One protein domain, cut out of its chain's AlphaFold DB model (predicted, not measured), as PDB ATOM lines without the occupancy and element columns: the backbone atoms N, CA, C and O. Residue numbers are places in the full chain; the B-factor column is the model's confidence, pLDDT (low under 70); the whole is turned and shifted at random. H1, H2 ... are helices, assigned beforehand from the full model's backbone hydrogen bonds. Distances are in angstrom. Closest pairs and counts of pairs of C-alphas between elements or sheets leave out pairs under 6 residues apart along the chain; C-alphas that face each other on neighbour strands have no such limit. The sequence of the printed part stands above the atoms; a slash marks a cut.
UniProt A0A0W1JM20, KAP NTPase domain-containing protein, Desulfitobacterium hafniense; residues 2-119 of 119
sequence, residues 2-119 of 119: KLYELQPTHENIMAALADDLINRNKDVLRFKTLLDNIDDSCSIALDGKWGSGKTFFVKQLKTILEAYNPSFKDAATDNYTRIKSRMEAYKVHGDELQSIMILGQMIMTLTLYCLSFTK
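What this domain is: This is residues 2 to 119 of the 119 residues of the protein "KAP NTPase domain-containing protein" of Desulfitobacterium hafniense (UniProt A0A0W1JM20). With little regular structure, three short helices, H1, H2 and H4, pack crosswise on a fourth, H3; residues 111 to 119 stick out as a tail. The printed part has 118 residues, 46 in the named helices H1 to H4, with no named strand: all helix. It is compact, radius of gyration of the C-alphas 15.0 A, spanning 40 by 35 by 27 A.

How they stand to each other: H1, residues 10 to 18, touches the hub H3, residues 54 to 67, about perpendicular at 73 degrees; closest C-alphas Ile 13 and Gln 60, 5.9 A. H2, residues 25 to 36, touches H3 with residues 28 to 32 alone, at a steep tilt of 68 degrees, only just short of perpendicular; closest C-alphas Val 28 and Leu 61, 6.0 A. H4, residues 78 to 88, touches H1; closest C-alphas Ala 18 and Ile 83, 4.6 A. In H1 to H4 every O i to N i+4 pair is within hydrogen-bond range.

Where its parts are: H1 begins at C-alpha 10 (31.490, 11.600, -16.576); H4 ends at C-alpha 88 (49.872, 22.323, -14.630). H1 to H4 measure 12.2, 16.4, 20.0 and 15.6 A.

The domain as a whole: The printed part has no cut. The link H2 to H3 is long. pLDDT is under 70 at residues 2 to 5, 73 to 76 and 91 to 119.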
ATOM      1  N   LYS A   2      18.686  27.941  -6.398       31.86
ATOM      2  CA  LYS A   2      18.479  26.518  -6.698       31.86
ATOM      3  C   LYS A   2      19.849  25.839  -6.621       31.86
ATOM      4  O   LYS A   2      20.721  26.177  -7.416       31.86
ATOM      5  N   LEU A   3      20.043  24.944  -5.651       43.12
ATOM      6  CA  LEU A   3      21.160  24.002  -5.667       43.12
ATOM      7  C   LEU A   3      20.947  23.104  -6.889       43.12
ATOM      8  O   LEU A   3      20.163  22.162  -6.841       43.12
ATOM      9  N   TYR A   4      21.602  23.420  -8.001       55.19
ATOM     10  CA  TYR A   4      21.835  22.414  -9.024       55.19
ATOM     11  C   TYR A   4      22.908  21.498  -8.453       55.19
ATOM     12  O   TYR A   4      24.099  21.789  -8.528       55.19
ATOM     13  N   GLU A   5      22.467  20.446  -7.766       66.81
ATOM     14  CA  GLU A   5      23.350  19.388  -7.306       66.81
ATOM     15  C   GLU A   5      24.011  18.776  -8.542       66.81
ATOM     16  O   GLU A   5      23.363  18.089  -9.339       66.81
ATOM     17  N   LEU A   6      25.287  19.113  -8.744       77.94
ATOM     18  CA  LEU A   6      26.041  18.668  -9.902       77.94
ATOM     19  C   LEU A   6      26.199  17.153  -9.804       77.94
ATOM     20  O   LEU A   6      26.943  16.631  -8.969       77.94
ATOM     21  N   GLN A   7      25.455  16.444 -10.646       84.94
ATOM     22  CA  GLN A   7      25.467  14.993 -10.632       84.94
ATOM     23  C   GLN A   7      26.865  14.494 -11.011       84.94
ATOM     24  O   GLN A   7      27.486  15.060 -11.914       84.94
ATOM     25  N   PRO A   8      27.375  13.434 -10.364       83.44
ATOM     26  CA  PRO A   8      28.709  12.904 -10.624       83.44
ATOM     27  C   PRO A   8      28.733  12.073 -11.923       83.44
ATOM     28  O   PRO A   8      29.092  10.893 -11.895       83.44
ATOM     29  N   THR A   9      28.295  12.648 -13.045       89.50
ATOM     30  CA  THR A   9      28.389  12.060 -14.390       89.50
ATOM     31  C   THR A   9      29.787  12.266 -14.963       89.50
ATOM     32  O   THR A   9      30.546  13.100 -14.468       89.50
ATOM     33  N   HIS A  10      30.155  11.499 -15.988       86.12
ATOM     34  CA  HIS A  10      31.490  11.600 -16.576       86.12
ATOM     35  C   HIS A  10      31.742  12.999 -17.159       86.12
ATOM     36  O   HIS A  10      32.764  13.614 -16.868       86.12
ATOM     37  N   GLU A  11      30.766  13.547 -17.878       89.31
ATOM     38  CA  GLU A  11      30.836  14.863 -18.518       89.31
ATOM     39  C   GLU A  11      31.007  15.977 -17.480       89.31
ATOM     40  O   GLU A  11      31.867  16.842 -17.631       89.31
ATOM     41  N   ASN A  12      30.243  15.916 -16.383       90.38
ATOM     42  CA  ASN A  12      30.325  16.904 -15.310       90.38
ATOM     43  C   ASN A  12      31.670  16.847 -14.583       90.38
ATOM     44  O   ASN A  12      32.194  17.888 -14.197       90.38
ATOM     45  N   ILE A  13      32.236  15.653 -14.392       91.69
ATOM     46  CA  ILE A  13      33.554  15.481 -13.769       91.69
ATOM     47  C   ILE A  13      34.646  16.049 -14.676       91.69
ATOM     48  O   ILE A  13      35.492  16.808 -14.203       91.69
ATOM     49  N   MET A  14      34.598  15.727 -15.971       90.62
ATOM     50  CA  MET A  14      35.555  16.221 -16.960       90.62
ATOM     51  C   MET A  14      35.514  17.748 -17.056       90.62
ATOM     52  O   MET A  14      36.555  18.389 -16.933       90.62
ATOM     53  N   ALA A  15      34.322  18.336 -17.187       89.94
ATOM     54  CA  ALA A  15      34.145  19.787 -17.226       89.94
ATOM     55  C   ALA A  15      34.586  20.452 -15.913       89.94
ATOM     56  O   ALA A  15      35.311  21.443 -15.929       89.94
ATOM     57  N   ALA A  16      34.226  19.874 -14.760       90.50
ATOM     58  CA  ALA A  16      34.629  20.411 -13.463       90.50
ATOM     59  C   ALA A  16      36.150  20.427 -13.267       90.50
ATOM     60  O   ALA A  16      36.645  21.329 -12.599       90.50
ATOM     61  N   LEU A  17      36.882  19.463 -13.835       91.12
ATOM     62  CA  LEU A  17      38.347  19.428 -13.796       91.12
ATOM     63  C   LEU A  17      38.979  20.350 -14.846       91.12
ATOM     64  O   LEU A  17      39.916  21.077 -14.527       91.12
ATOM     65  N   ALA A  18      38.481  20.335 -16.085       90.81
ATOM     66  CA  ALA A  18      39.041  21.121 -17.185       90.81
ATOM     67  C   ALA A  18      38.849  22.632 -16.983       90.81
ATOM     68  O   ALA A  18      39.772  23.406 -17.235       90.81
ATOM     69  N   ASP A  19      37.683  23.032 -16.473       88.81
ATOM     70  CA  ASP A  19      37.297  24.438 -16.324       88.81
ATOM     71  C   ASP A  19      37.317  24.907 -14.852       88.81
ATOM     72  O   ASP A  19      36.967  26.046 -14.558       88.81
ATOM     73  N   ASP A  20      37.744  24.043 -13.917       86.12
ATOM     74  CA  ASP A  20      37.802  24.294 -12.462       86.12
ATOM     75  C   ASP A  20      36.486  24.850 -11.875       86.12
ATOM     76  O   ASP A  20      36.477  25.724 -11.007       86.12
ATOM     77  N   LEU A  21      35.343  24.332 -12.345       85.69
ATOM     78  CA  LEU A  21      34.000  24.880 -12.073       85.69
ATOM     79  C   LEU A  21      33.635  24.964 -10.584       85.69
ATOM     80  O   LEU A  21      32.759  25.737 -10.201       85.69
ATOM     81  N   ILE A  22      34.271  24.139  -9.752       84.94
ATOM     82  CA  ILE A  22      34.024  24.063  -8.305       84.94
ATOM     83  C   ILE A  22      35.243  24.479  -7.471       84.94
ATOM     84  O   ILE A  22      35.232  24.270  -6.259       84.94
ATOM     85  N   ASN A  23      36.282  25.042  -8.106       86.19
ATOM     86  CA  ASN A  23      37.514  25.521  -7.469       86.19
ATOM     87  C   ASN A  23      38.151  24.490  -6.516       86.19
ATOM     88  O   ASN A  23      38.517  24.805  -5.382       86.19
ATOM     89  N   ARG A  24      38.221  23.225  -6.953       85.19
ATOM     90  CA  ARG A  24      38.701  22.095  -6.128       85.19
ATOM     91  C   ARG A  24      39.875  21.348  -6.755       85.19
ATOM     92  O   ARG A  24      40.357  20.366  -6.194       85.19
ATOM     93  N   ASN A  25      40.380  21.815  -7.894       89.69
ATOM     94  CA  ASN A  25      41.492  21.170  -8.588       89.69
ATOM     95  C   ASN A  25      42.757  21.069  -7.725       89.69
ATOM     96  O   ASN A  25      43.422  20.033  -7.723       89.69
ATOM     97  N   LYS A  26      43.044  22.098  -6.917       86.94
ATOM     98  CA  LYS A  26      44.180  22.092  -5.985       86.94
ATOM     99  C   LYS A  26      44.083  20.972  -4.942       86.94
ATOM    100  O   LYS A  26      45.077  20.303  -4.674       86.94
ATOM    101  N   ASP A  27      42.896  20.742  -4.383       87.75
ATOM    102  CA  ASP A  27      42.681  19.681  -3.392       87.75
ATOM    103  C   ASP A  27      42.775  18.294  -4.029       87.75
ATOM    104  O   ASP A  27      43.358  17.382  -3.442       87.75
ATOM    105  N   VAL A  28      42.245  18.142  -5.250       89.81
ATOM    106  CA  VAL A  28      42.354  16.898  -6.027       89.81
ATOM    107  C   VAL A  28      43.822  16.568  -6.302       89.81
ATOM    108  O   VAL A  28      44.235  15.434  -6.074       89.81
ATOM    109  N   LEU A  29      44.629  17.545  -6.726       88.56
ATOM    110  CA  LEU A  29      46.061  17.337  -6.954       88.56
ATOM    111  C   LEU A  29      46.813  17.007  -5.669       88.56
ATOM    112  O   LEU A  29      47.572  16.045  -5.652       88.56
ATOM    113  N   ARG A  30      46.563  17.739  -4.578       85.88
ATOM    114  CA  ARG A  30      47.194  17.453  -3.285       85.88
ATOM    115  C   ARG A  30      46.890  16.031  -2.814       85.88
ATOM    116  O   ARG A  30      47.766  15.355  -2.281       85.88
ATOM    117  N   PHE A  31      45.655  15.578  -3.007       87.56
ATOM    118  CA  PHE A  31      45.262  14.223  -2.648       87.56
ATOM    119  C   PHE A  31      45.862  13.189  -3.608       87.56
ATOM    120  O   PHE A  31      46.293  12.139  -3.149       87.56
ATOM    121  N   LYS A  32      45.980  13.483  -4.909       88.25
ATOM    122  CA  LYS A  32      46.727  12.638  -5.854       88.25
ATOM    123  C   LYS A  32      48.188  12.477  -5.426       88.25
ATOM    124  O   LYS A  32      48.655  11.351  -5.365       88.25
ATOM    125  N   THR A  33      48.867  13.561  -5.046       86.25
ATOM    126  CA  THR A  33      50.232  13.497  -4.502       86.25
ATOM    127  C   THR A  33      50.285  12.631  -3.247       86.25
ATOM    128  O   THR A  33      51.180  11.807  -3.117       86.25
ATOM    129  N   LEU A  34      49.315  12.758  -2.335       86.50
ATOM    130  CA  LEU A  34      49.222  11.871  -1.172       86.50
ATOM    131  C   LEU A  34      49.114  10.400  -1.602       86.50
ATOM    132  O   LEU A  34      49.809   9.568  -1.033       86.50
ATOM    133  N   LEU A  35      48.289  10.092  -2.608       85.81
ATOM    134  CA  LEU A  35      48.144   8.735  -3.144       85.81
ATOM    135  C   LEU A  35      49.430   8.200  -3.782       85.81
ATOM    136  O   LEU A  35      49.724   7.025  -3.609       85.81
ATOM    137  N   ASP A  36      50.196   9.036  -4.484       83.75
ATOM    138  CA  ASP A  36      51.468   8.613  -5.089       83.75
ATOM    139  C   ASP A  36      52.546   8.278  -4.047       83.75
ATOM    140  O   ASP A  36      53.476   7.542  -4.350       83.75
ATOM    141  N   ASN A  37      52.443   8.837  -2.837       84.69
ATOM    142  CA  ASN A  37      53.395   8.616  -1.741       84.69
ATOM    143  C   ASN A  37      52.983   7.456  -0.814       84.69
ATOM    144  O   ASN A  37      53.561   7.286   0.259       84.69
ATOM    145  N   ILE A  38      51.949   6.696  -1.176       85.25
ATOM    146  CA  ILE A  38      51.528   5.507  -0.436       85.25
ATOM    147  C   ILE A  38      52.169   4.284  -1.095       85.25
ATOM    148  O   ILE A  38      51.757   3.867  -2.174       85.25
ATOM    149  N   ASP A  39      53.151   3.695  -0.411       78.50
ATOM    150  CA  ASP A  39      53.889   2.522  -0.901       78.50
ATOM    151  C   ASP A  39      53.145   1.189  -0.664       78.50
ATOM    152  O   ASP A  39      53.364   0.215  -1.383       78.50
ATOM    153  N   ASP A  40      52.225   1.151   0.309       79.25
ATOM    154  CA  ASP A  40      51.500  -0.053   0.733       79.25
ATOM    155  C   ASP A  40      49.998   0.007   0.423       79.25
ATOM    156  O   ASP A  40      49.369   1.066   0.385       79.25
ATOM    157  N   SER A  41      49.359  -1.158   0.289       79.31
ATOM    158  CA  SER A  41      47.902  -1.220   0.169       79.31
ATOM    159  C   SER A  41      47.230  -0.650   1.423       79.31
ATOM    160  O   SER A  41      47.296  -1.252   2.496       79.31
ATOM    161  N   CYS A  42      46.537   0.482   1.287       81.50
ATOM    162  CA  CYS A  42      45.792   1.096   2.380       81.50
ATOM    163  C   CYS A  42      44.329   1.360   2.000       81.50
ATOM    164  O   CYS A  42      43.944   1.367   0.830       81.50
ATOM    165  N   SER A  43      43.498   1.572   3.021       84.81
ATOM    166  CA  SER A  43      42.124   2.046   2.864       84.81
ATOM    167  C   SER A  43      42.026   3.467   3.400       84.81
ATOM    168  O   SER A  43      42.377   3.716   4.551       84.81
ATOM    169  N   ILE A  44      41.525   4.389   2.579       84.81
ATOM    170  CA  ILE A  44      41.343   5.791   2.962       84.81
ATOM    171  C   ILE A  44      39.851   6.075   3.085       84.81
ATOM    172  O   ILE A  44      39.098   5.941   2.120       84.81
ATOM    173  N   ALA A  45      39.424   6.496   4.273       86.25
ATOM    174  CA  ALA A  45      38.062   6.946   4.511       86.25
ATOM    175  C   ALA A  45      37.962   8.463   4.297       86.25
ATOM    176  O   ALA A  45      38.703   9.237   4.899       86.25
ATOM    177  N   LEU A  46      37.023   8.892   3.450       83.94
ATOM    178  CA  LEU A  46      36.683  10.304   3.281       83.94
ATOM    179  C   LEU A  46      35.523  10.661   4.207       83.94
ATOM    180  O   LEU A  46      34.368  10.352   3.902       83.94
ATOM    181  N   ASP A  47      35.824  11.335   5.312       85.12
ATOM    182  CA  ASP A  47      34.800  11.868   6.204       85.12
ATOM    183  C   ASP A  47      34.321  13.256   5.745       85.12
ATOM    184  O   ASP A  47      35.086  14.095   5.268       85.12
ATOM    185  N   GLY A  48      33.018  13.495   5.850       81.31
ATOM    186  CA  GLY A  48      32.399  14.756   5.466       81.31
ATOM    187  C   GLY A  48      30.880  14.702   5.549       81.31
ATOM    188  O   GLY A  48      30.267  13.636   5.455       81.31
ATOM    189  N   LYS A  49      30.241  15.869   5.663       84.12
ATOM    190  CA  LYS A  49      28.776  15.983   5.781       84.12
ATOM    191  C   LYS A  49      28.043  15.374   4.578       84.12
ATOM    192  O   LYS A  49      28.587  15.257   3.476       84.12
ATOM    193  N   TRP A  50      26.785  14.986   4.771       83.12
ATOM    194  CA  TRP A  50      25.919  14.613   3.651       83.12
ATOM    195  C   TRP A  50      25.839  15.762   2.633       83.12
ATOM    196  O   TRP A  50      25.816  16.928   3.019       83.12
ATOM    197  N   GLY A  51      25.869  15.440   1.337       81.19
ATOM    198  CA  GLY A  51      25.866  16.443   0.265       81.19
ATOM    199  C   GLY A  51      27.184  17.210   0.062       81.19
ATOM    200  O   GLY A  51      27.253  18.059  -0.817       81.19
ATOM    201  N   SER A  52      28.267  16.908   0.794       81.25
ATOM    202  CA  SER A  52      29.556  17.619   0.648       81.25
ATOM    203  C   SER A  52      30.351  17.278  -0.627       81.25
ATOM    204  O   SER A  52      31.508  17.670  -0.764       81.25
ATOM    205  N   GLY A  53      29.781  16.494  -1.549       85.94
ATOM    206  CA  GLY A  53      30.436  16.134  -2.809       85.94
ATOM    207  C   GLY A  53      31.565  15.100  -2.688       85.94
ATOM    208  O   GLY A  53      32.479  15.110  -3.517       85.94
ATOM    209  N   LYS A  54      31.525  14.203  -1.686       88.31
ATOM    210  CA  LYS A  54      32.509  13.109  -1.507       88.31
ATOM    211  C   LYS A  54      32.579  12.186  -2.726       88.31
ATOM    212  O   LYS A  54      33.648  11.982  -3.285       88.31
ATOM    213  N   THR A  55      31.434  11.694  -3.202       88.25
ATOM    214  CA  THR A  55      31.364  10.832  -4.394       88.25
ATOM    215  C   THR A  55      31.900  11.540  -5.634       88.25
ATOM    216  O   THR A  55      32.641  10.953  -6.417       88.25
ATOM    217  N   PHE A  56      31.573  12.826  -5.791       88.31
ATOM    218  CA  PHE A  56      32.103  13.651  -6.873       88.31
ATOM    219  C   PHE A  56      33.635  13.768  -6.780       88.31
ATOM    220  O   PHE A  56      34.320  13.666  -7.789       88.31
ATOM    221  N   PHE A  57      34.183  13.896  -5.565       87.50
ATOM    222  CA  PHE A  57      35.631  13.960  -5.324       87.50
ATOM    223  C   PHE A  57      36.358  12.681  -5.708       87.50
ATOM    224  O   PHE A  57      37.351  12.735  -6.425       87.50
ATOM    225  N   VAL A  58      35.837  11.529  -5.289       89.81
ATOM    226  CA  VAL A  58      36.431  10.230  -5.631       89.81
ATOM    227  C   VAL A  58      36.455  10.033  -7.147       89.81
ATOM    228  O   VAL A  58      37.452   9.561  -7.691       89.81
ATOM    229  N   LYS A  59      35.395  10.446  -7.856       91.56
ATOM    230  CA  LYS A  59      35.370  10.379  -9.324       91.56
ATOM    231  C   LYS A  59      36.363  11.343  -9.974       91.56
ATOM    232  O   LYS A  59      37.036  10.937 -10.912       91.56
ATOM    233  N   GLN A  60      36.510  12.563  -9.454       91.19
ATOM    234  CA  GLN A  60      37.544  13.499  -9.911       91.19
ATOM    235  C   GLN A  60      38.953  12.913  -9.756       91.19
ATOM    236  O   GLN A  60      39.746  12.966 -10.695       91.19
ATOM    237  N   LEU A  61      39.247  12.308  -8.602       91.06
ATOM    238  CA  LEU A  61      40.528  11.650  -8.345       91.06
ATOM    239  C   LEU A  61      40.786  10.503  -9.312       91.06
ATOM    240  O   LEU A  61      41.860  10.438  -9.904       91.06
ATOM    241  N   LYS A  62      39.789   9.638  -9.518       90.44
ATOM    242  CA  LYS A  62      39.874   8.548 -10.491       90.44
ATOM    243  C   LYS A  62      40.230   9.075 -11.886       90.44
ATOM    244  O   LYS A  62      41.180   8.584 -12.484       90.44
ATOM    245  N   THR A  63      39.519  10.094 -12.369       91.06
ATOM    246  CA  THR A  63      39.758  10.695 -13.691       91.06
ATOM    247  C   THR A  63      41.164  11.284 -13.810       91.06
ATOM    248  O   THR A  63      41.793  11.157 -14.856       91.06
ATOM    249  N   ILE A  64      41.692  11.890 -12.744       90.19
ATOM    250  CA  ILE A  64      43.074  12.382 -12.729       90.19
ATOM    251  C   ILE A  64      44.074  11.227 -12.768       90.19
ATOM    252  O   ILE A  64      44.990  11.254 -13.585       90.19
ATOM    253  N   LEU A  65      43.895  10.186 -11.959       88.12
ATOM    254  CA  LEU A  65      44.774   9.014 -11.998       88.12
ATOM    255  C   LEU A  65      44.778   8.353 -13.385       88.12
ATOM    256  O   LEU A  65      45.840   7.993 -13.885       88.12
ATOM    257  N   GLU A  66      43.617   8.254 -14.034       87.44
ATOM    258  CA  GLU A  66      43.487   7.775 -15.417       87.44
ATOM    259  C   GLU A  66      44.219   8.693 -16.407       87.44
ATOM    260  O   GLU A  66      44.970   8.204 -17.250       87.44
ATOM    261  N   ALA A  67      44.081  10.017 -16.271       87.19
ATOM    262  CA  ALA A  67      44.776  10.984 -17.119       87.19
ATOM    263  C   ALA A  67      46.302  10.815 -17.039       87.19
ATOM    264  O   ALA A  67      46.984  10.805 -18.065       87.19
ATOM    265  N   TYR A  68      46.843  10.686 -15.827       83.69
ATOM    266  CA  TYR A  68      48.283  10.580 -15.566       83.69
ATOM    267  C   TYR A  68      48.826   9.146 -15.663       83.69
ATOM    268  O   TYR A  68      49.997   8.937 -15.366       83.69
ATOM    269  N   ASN A  69      48.024   8.172 -16.110       82.25
ATOM    270  CA  ASN A  69      48.460   6.795 -16.333       82.25
ATOM    271  C   ASN A  69      48.697   6.519 -17.832       82.25
ATOM    272  O   ASN A  69      47.739   6.295 -18.572       82.25
ATOM    273  N   PRO A  70      49.957   6.446 -18.297       76.50
ATOM    274  CA  PRO A  70      50.304   6.111 -19.679       76.50
ATOM    275  C   PRO A  70      49.765   4.807 -20.252       76.50
ATOM    276  O   PRO A  70      49.735   4.674 -21.469       76.50
ATOM    277  N   SER A  71      49.337   3.847 -19.433       78.19
ATOM    278  CA  SER A  71      48.690   2.631 -19.949       78.19
ATOM    279  C   SER A  71      47.180   2.711 -20.059       78.19
ATOM    280  O   SER A  71      46.546   1.775 -20.556       78.19
ATOM    281  N   PHE A  72      46.583   3.815 -19.628       77.81
ATOM    282  CA  PHE A  72      45.175   4.049 -19.862       77.81
ATOM    283  C   PHE A  72      44.975   4.492 -21.318       77.81
ATOM    284  O   PHE A  72      45.362   5.590 -21.708       77.81
ATOM    285  N   LYS A  73      44.394   3.608 -22.140       67.88
ATOM    286  CA  LYS A  73      44.290   3.774 -23.604       67.88
ATOM    287  C   LYS A  73      43.569   5.058 -24.032       67.88
ATOM    288  O   LYS A  73      43.893   5.606 -25.079       67.88
ATOM    289  N   ASP A  74      42.664   5.567 -23.199       69.69
ATOM    290  CA  ASP A  74      41.890   6.775 -23.495       69.69
ATOM    291  C   ASP A  74      42.565   8.067 -22.999       69.69
ATOM    292  O   ASP A  74      42.066   9.157 -23.285       69.69
ATOM    293  N   ALA A  75      43.715   7.987 -22.309       61.09
ATOM    294  CA  ALA A  75      44.428   9.137 -21.728       61.09
ATOM    295  C   ALA A  75      44.978  10.142 -22.764       61.09
ATOM    296  O   ALA A  75      45.439  11.223 -22.383       61.09
ATOM    297  N   ALA A  76      44.938   9.789 -24.054       60.09
ATOM    298  CA  ALA A  76      45.326  10.630 -25.188       60.09
ATOM    299  C   ALA A  76      44.154  11.427 -25.799       60.09
ATOM    300  O   ALA A  76      44.349  12.149 -26.774       60.09
ATOM    301  N   THR A  77      42.936  11.308 -25.262       76.69
ATOM    302  CA  THR A  77      41.803  12.119 -25.735       76.69
ATOM    303  C   THR A  77      41.982  13.604 -25.386       76.69
ATOM    304  O   THR A  77      42.656  13.962 -24.412       76.69
ATOM    305  N   ASP A  78      41.360  14.482 -26.183       80.38
ATOM    306  CA  ASP A  78      41.401  15.946 -26.010       80.38
ATOM    307  C   ASP A  78      41.062  16.367 -24.570       80.38
ATOM    308  O   ASP A  78      41.764  17.173 -23.958       80.38
ATOM    309  N   ASN A  79      40.063  15.715 -23.970       81.50
ATOM    310  CA  ASN A  79      39.611  16.007 -22.613       81.50
ATOM    311  C   ASN A  79      40.712  15.817 -21.556       81.50
ATOM    312  O   ASN A  79      40.925  16.708 -20.732       81.50
ATOM    313  N   TYR A  80      41.445  14.698 -21.572       86.31
ATOM    314  CA  TYR A  80      42.525  14.479 -20.599       86.31
ATOM    315  C   TYR A  80      43.708  15.415 -20.832       86.31
ATOM    316  O   TYR A  80      44.356  15.829 -19.871       86.31
ATOM    317  N   THR A  81      43.972  15.787 -22.087       86.38
ATOM    318  CA  THR A  81      45.009  16.771 -22.422       86.38
ATOM    319  C   THR A  81      44.657  18.141 -21.848       86.38
ATOM    320  O   THR A  81      45.482  18.749 -21.167       86.38
ATOM    321  N   ARG A  82      43.406  18.593 -22.015       89.38
ATOM    322  CA  ARG A  82      42.909  19.840 -21.410       89.38
ATOM    323  C   ARG A  82      43.005  19.820 -19.886       89.38
ATOM    324  O   ARG A  82      43.463  20.796 -19.296       89.38
ATOM    325  N   ILE A  83      42.631  18.704 -19.257       89.44
ATOM    326  CA  ILE A  83      42.739  18.535 -17.802       89.44
ATOM    327  C   ILE A  83      44.199  18.635 -17.351       89.44
ATOM    328  O   ILE A  83      44.484  19.398 -16.433       89.44
ATOM    329  N   LYS A  84      45.135  17.931 -18.000       88.62
ATOM    330  CA  LYS A  84      46.571  18.014 -17.673       88.62
ATOM    331  C   LYS A  84      47.090  19.444 -17.774       88.62
ATOM    332  O   LYS A  84      47.705  19.928 -16.828       88.62
ATOM    333  N   SER A  85      46.782  20.136 -18.872       89.12
ATOM    334  CA  SER A  85      47.166  21.538 -19.066       89.12
ATOM    335  C   SER A  85      46.592  22.444 -17.978       89.12
ATOM    336  O   SER A  85      47.288  23.325 -17.477       89.12
ATOM    337  N   ARG A  86      45.338  22.215 -17.566       89.31
ATOM    338  CA  ARG A  86      44.721  22.966 -16.467       89.31
ATOM    339  C   ARG A  86      45.407  22.684 -15.133       89.31
ATOM    340  O   ARG A  86      45.625  23.611 -14.363       89.31
ATOM    341  N   MET A  87      45.743  21.427 -14.866       86.88
ATOM    342  CA  MET A  87      46.398  21.003 -13.630       86.88
ATOM    343  C   MET A  87      47.833  21.519 -13.505       86.88
ATOM    344  O   MET A  87      48.277  21.792 -12.390       86.88
ATOM    345  N   GLU A  88      48.528  21.735 -14.623       85.12
ATOM    346  CA  GLU A  88      49.872  22.323 -14.630       85.12
ATOM    347  C   GLU A  88      49.905  23.710 -13.971       85.12
ATOM    348  O   GLU A  88      50.860  24.036 -13.275       85.12
ATOM    349  N   ALA A  89      48.820  24.487 -14.078       82.44
ATOM    350  CA  ALA A  89      48.699  25.796 -13.430       82.44
ATOM    351  C   ALA A  89      48.719  25.735 -11.888       82.44
ATOM    352  O   ALA A  89      48.921  26.758 -11.235       82.44
ATOM    353  N   TYR A  90      48.496  24.557 -11.300       76.94
ATOM    354  CA  TYR A  90      48.462  24.343  -9.850       76.94
ATOM    355  C   TYR A  90      49.675  23.567  -9.334       76.94
ATOM    356  O   TYR A  90      49.802  23.402  -8.116       76.94
ATOM    357  N   LYS A  91      50.567  23.095 -10.217       66.62
ATOM    358  CA  LYS A  91      51.837  22.520  -9.779       66.62
ATOM    359  C   LYS A  91      52.672  23.633  -9.157       66.62
ATOM    360  O   LYS A  91      53.160  24.534  -9.831       66.62
ATOM    361  N   VAL A  92      52.797  23.592  -7.835       54.91
ATOM    362  CA  VAL A  92      53.774  24.413  -7.121       54.91
ATOM    363  C   VAL A  92      55.156  23.955  -7.587       54.91
ATOM    364  O   VAL A  92      55.389  22.759  -7.721       54.91
ATOM    365  N   HIS A  93      56.042  24.914  -7.845       46.47
ATOM    366  CA  HIS A  93      57.367  24.799  -8.476       46.47
ATOM    367  C   HIS A  93      58.387  23.844  -7.793       46.47
ATOM    368  O   HIS A  93      59.581  23.977  -8.037       46.47
ATOM    369  N   GLY A  94      57.959  22.928  -6.917       43.66
ATOM    370  CA  GLY A  94      58.817  22.142  -6.026       43.66
ATOM    371  C   GLY A  94      58.809  20.620  -6.197       43.66
ATOM    372  O   GLY A  94      59.612  19.986  -5.531       43.66
ATOM    373  N   ASP A  95      57.983  20.032  -7.069       43.69
ATOM    374  CA  ASP A  95      57.970  18.573  -7.293       43.69
ATOM    375  C   ASP A  95      58.316  18.242  -8.748       43.69
ATOM    376  O   ASP A  95      57.513  17.746  -9.538       43.69
ATOM    377  N   GLU A  96      59.561  18.538  -9.107       38.25
ATOM    378  CA  GLU A  96      60.235  17.982 -10.279       38.25
ATOM    379  C   GLU A  96      60.769  16.579  -9.937       38.25
ATOM    380  O   GLU A  96      61.946  16.283 -10.093       38.25
ATOM    381  N   LEU A  97      59.920  15.700  -9.397       40.06
ATOM    382  CA  LEU A  97      60.249  14.297  -9.153       40.06
ATOM    383  C   LEU A  97      59.017  13.420  -9.384       40.06
ATOM    384  O   LEU A  97      57.893  13.812  -9.100       40.06
ATOM    385  N   GLN A  98      59.283  12.197  -9.842       40.34
ATOM    386  CA  GLN A  98      58.342  11.113 -10.158       40.34
ATOM    387  C   GLN A  98      57.855  11.050 -11.620       40.34
ATOM    388  O   GLN A  98      56.691  10.803 -11.919       40.34
ATOM    389  N   SER A  99      58.819  11.069 -12.544       34.59
ATOM    390  CA  SER A  99      58.794  10.194 -13.733       34.59
ATOM    391  C   SER A  99      59.012   8.709 -13.364       34.59
ATOM    392  O   SER A  99      59.573   7.953 -14.154       34.59
ATOM    393  N   ILE A 100      58.639   8.265 -12.159       37.31
ATOM    394  CA  ILE A 100      58.960   6.931 -11.643       37.31
ATOM    395  C   ILE A 100      57.669   6.260 -11.162       37.31
ATOM    396  O   ILE A 100      56.921   6.808 -10.365       37.31
ATOM    397  N   MET A 101      57.449   5.059 -11.701       30.22
ATOM    398  CA  MET A 101      56.367   4.106 -11.428       30.22
ATOM    399  C   MET A 101      54.960   4.467 -11.913       30.22
ATOM    400  O   MET A 101      54.001   4.637 -11.171       30.22
ATOM    401  N   ILE A 102      54.807   4.400 -13.231       43.50
ATOM    402  CA  ILE A 102      53.548   3.950 -13.824       43.50
ATOM    403  C   ILE A 102      53.624   2.418 -13.907       43.50
ATOM    404  O   ILE A 102      54.695   1.881 -14.182       43.50
ATOM    405  N   LEU A 103      52.472   1.756 -13.764       41.91
ATOM    406  CA  LEU A 103      52.193   0.361 -14.141       41.91
ATOM    407  C   LEU A 103      52.724  -0.725 -13.211       41.91
ATOM    408  O   LEU A 103      53.832  -1.221 -13.368       41.91
ATOM    409  N   GLY A 104      51.862  -1.221 -12.326       34.69
ATOM    410  CA  GLY A 104      52.172  -2.456 -11.615       34.69
ATOM    411  C   GLY A 104      50.964  -3.123 -10.996       34.69
ATOM    412  O   GLY A 104      50.540  -4.166 -11.479       34.69
ATOM    413  N   GLN A 105      50.411  -2.560  -9.917       37.16
ATOM    414  CA  GLN A 105      49.542  -3.372  -9.052       37.16
ATOM    415  C   GLN A 105      48.275  -2.706  -8.504       37.16
ATOM    416  O   GLN A 105      47.414  -3.406  -7.981       37.16
ATOM    417  N   MET A 106      48.060  -1.399  -8.672       38.59
ATOM    418  CA  MET A 106      46.985  -0.733  -7.916       38.59
ATOM    419  C   MET A 106      45.594  -0.720  -8.582       38.59
ATOM    420  O   MET A 106      44.622  -0.291  -7.966       38.59
ATOM    421  N   ILE A 107      45.450  -1.225  -9.815       38.12
ATOM    422  CA  ILE A 107      44.138  -1.282 -10.497       38.12
ATOM    423  C   ILE A 107      43.329  -2.541 -10.123       38.12
ATOM    424  O   ILE A 107      42.122  -2.580 -10.354       38.12
ATOM    425  N   MET A 108      43.921  -3.550  -9.471       33.78
ATOM    426  CA  MET A 108      43.204  -4.812  -9.233       33.78
ATOM    427  C   MET A 108      42.326  -4.836  -7.966       33.78
ATOM    428  O   MET A 108      41.436  -5.679  -7.872       33.78
ATOM    429  N   THR A 109      42.487  -3.900  -7.024       38.22
ATOM    430  CA  THR A 109      41.781  -3.980  -5.724       38.22
ATOM    431  C   THR A 109      40.636  -2.972  -5.566       38.22
ATOM    432  O   THR A 109      39.734  -3.193  -4.759       38.22
ATOM    433  N   LEU A 110      40.576  -1.910  -6.381       34.81
ATOM    434  CA  LEU A 110      39.511  -0.898  -6.259       34.81
ATOM    435  C   LEU A 110      38.152  -1.332  -6.850       34.81
ATOM    436  O   LEU A 110      37.149  -0.655  -6.642       34.81
ATOM    437  N   THR A 111      38.090  -2.478  -7.536       35.97
ATOM    438  CA  THR A 111      36.839  -3.022  -8.103       35.97
ATOM    439  C   THR A 111      36.166  -4.064  -7.196       35.97
ATOM    440  O   THR A 111      34.982  -4.333  -7.380       35.97
ATOM    441  N   LEU A 112      36.839  -4.615  -6.172       33.94
ATOM    442  CA  LEU A 112      36.246  -5.690  -5.351       33.94
ATOM    443  C   LEU A 112      35.534  -5.234  -4.065       33.94
ATOM    444  O   LEU A 112      34.630  -5.929  -3.607       33.94
ATOM    445  N   TYR A 113      35.860  -4.072  -3.488       39.34
ATOM    446  CA  TYR A 113      35.269  -3.678  -2.194       39.34
ATOM    447  C   TYR A 113      33.951  -2.893  -2.281       39.34
ATOM    448  O   TYR A 113      33.173  -2.922  -1.331       39.34
ATOM    449  N   CYS A 114      33.613  -2.285  -3.425       37.69
ATOM    450  CA  CYS A 114      32.298  -1.642  -3.592       37.69
ATOM    451  C   CYS A 114      31.127  -2.637  -3.723       37.69
ATOM    452  O   CYS A 114      29.982  -2.230  -3.569       37.69
ATOM    453  N   LEU A 115      31.382  -3.928  -3.974       37.22
ATOM    454  CA  LEU A 115      30.336  -4.958  -4.103       37.22
ATOM    455  C   LEU A 115      30.022  -5.707  -2.796       37.22
ATOM    456  O   LEU A 115      29.083  -6.498  -2.775       37.22
ATOM    457  N   SER A 116      30.752  -5.449  -1.703       38.88
ATOM    458  CA  SER A 116      30.575  -6.186  -0.437       38.88
ATOM    459  C   SER A 116      29.857  -5.405   0.674       38.88
ATOM    460  O   SER A 116      29.660  -5.955   1.750       38.88
ATOM    461  N   PHE A 117      29.417  -4.162   0.431       40.00
ATOM    462  CA  PHE A 117      28.651  -3.363   1.410       40.00
ATOM    463  C   PHE A 117      27.175  -3.143   1.043       40.00
ATOM    464  O   PHE A 117      26.498  -2.287   1.607       40.00
ATOM    465  N   THR A 118      26.651  -3.958   0.130       43.00
ATOM    466  CA  THR A 118      25.209  -4.141  -0.070       43.00
ATOM    467  C   THR A 118      24.852  -5.608   0.118       43.00
ATOM    468  O   THR A 118      24.568  -6.304  -0.857       43.00
ATOM    469  N   LYS A 119      24.894  -6.072   1.367       38.06
ATOM    470  CA  LYS A 119      23.994  -7.090   1.916       38.06
ATOM    471  C   LYS A 119      23.749  -6.781   3.384       38.06
ATOM    472  O   LYS A 119      24.737  -6.434   4.063       38.06
TER     473      LYS A 119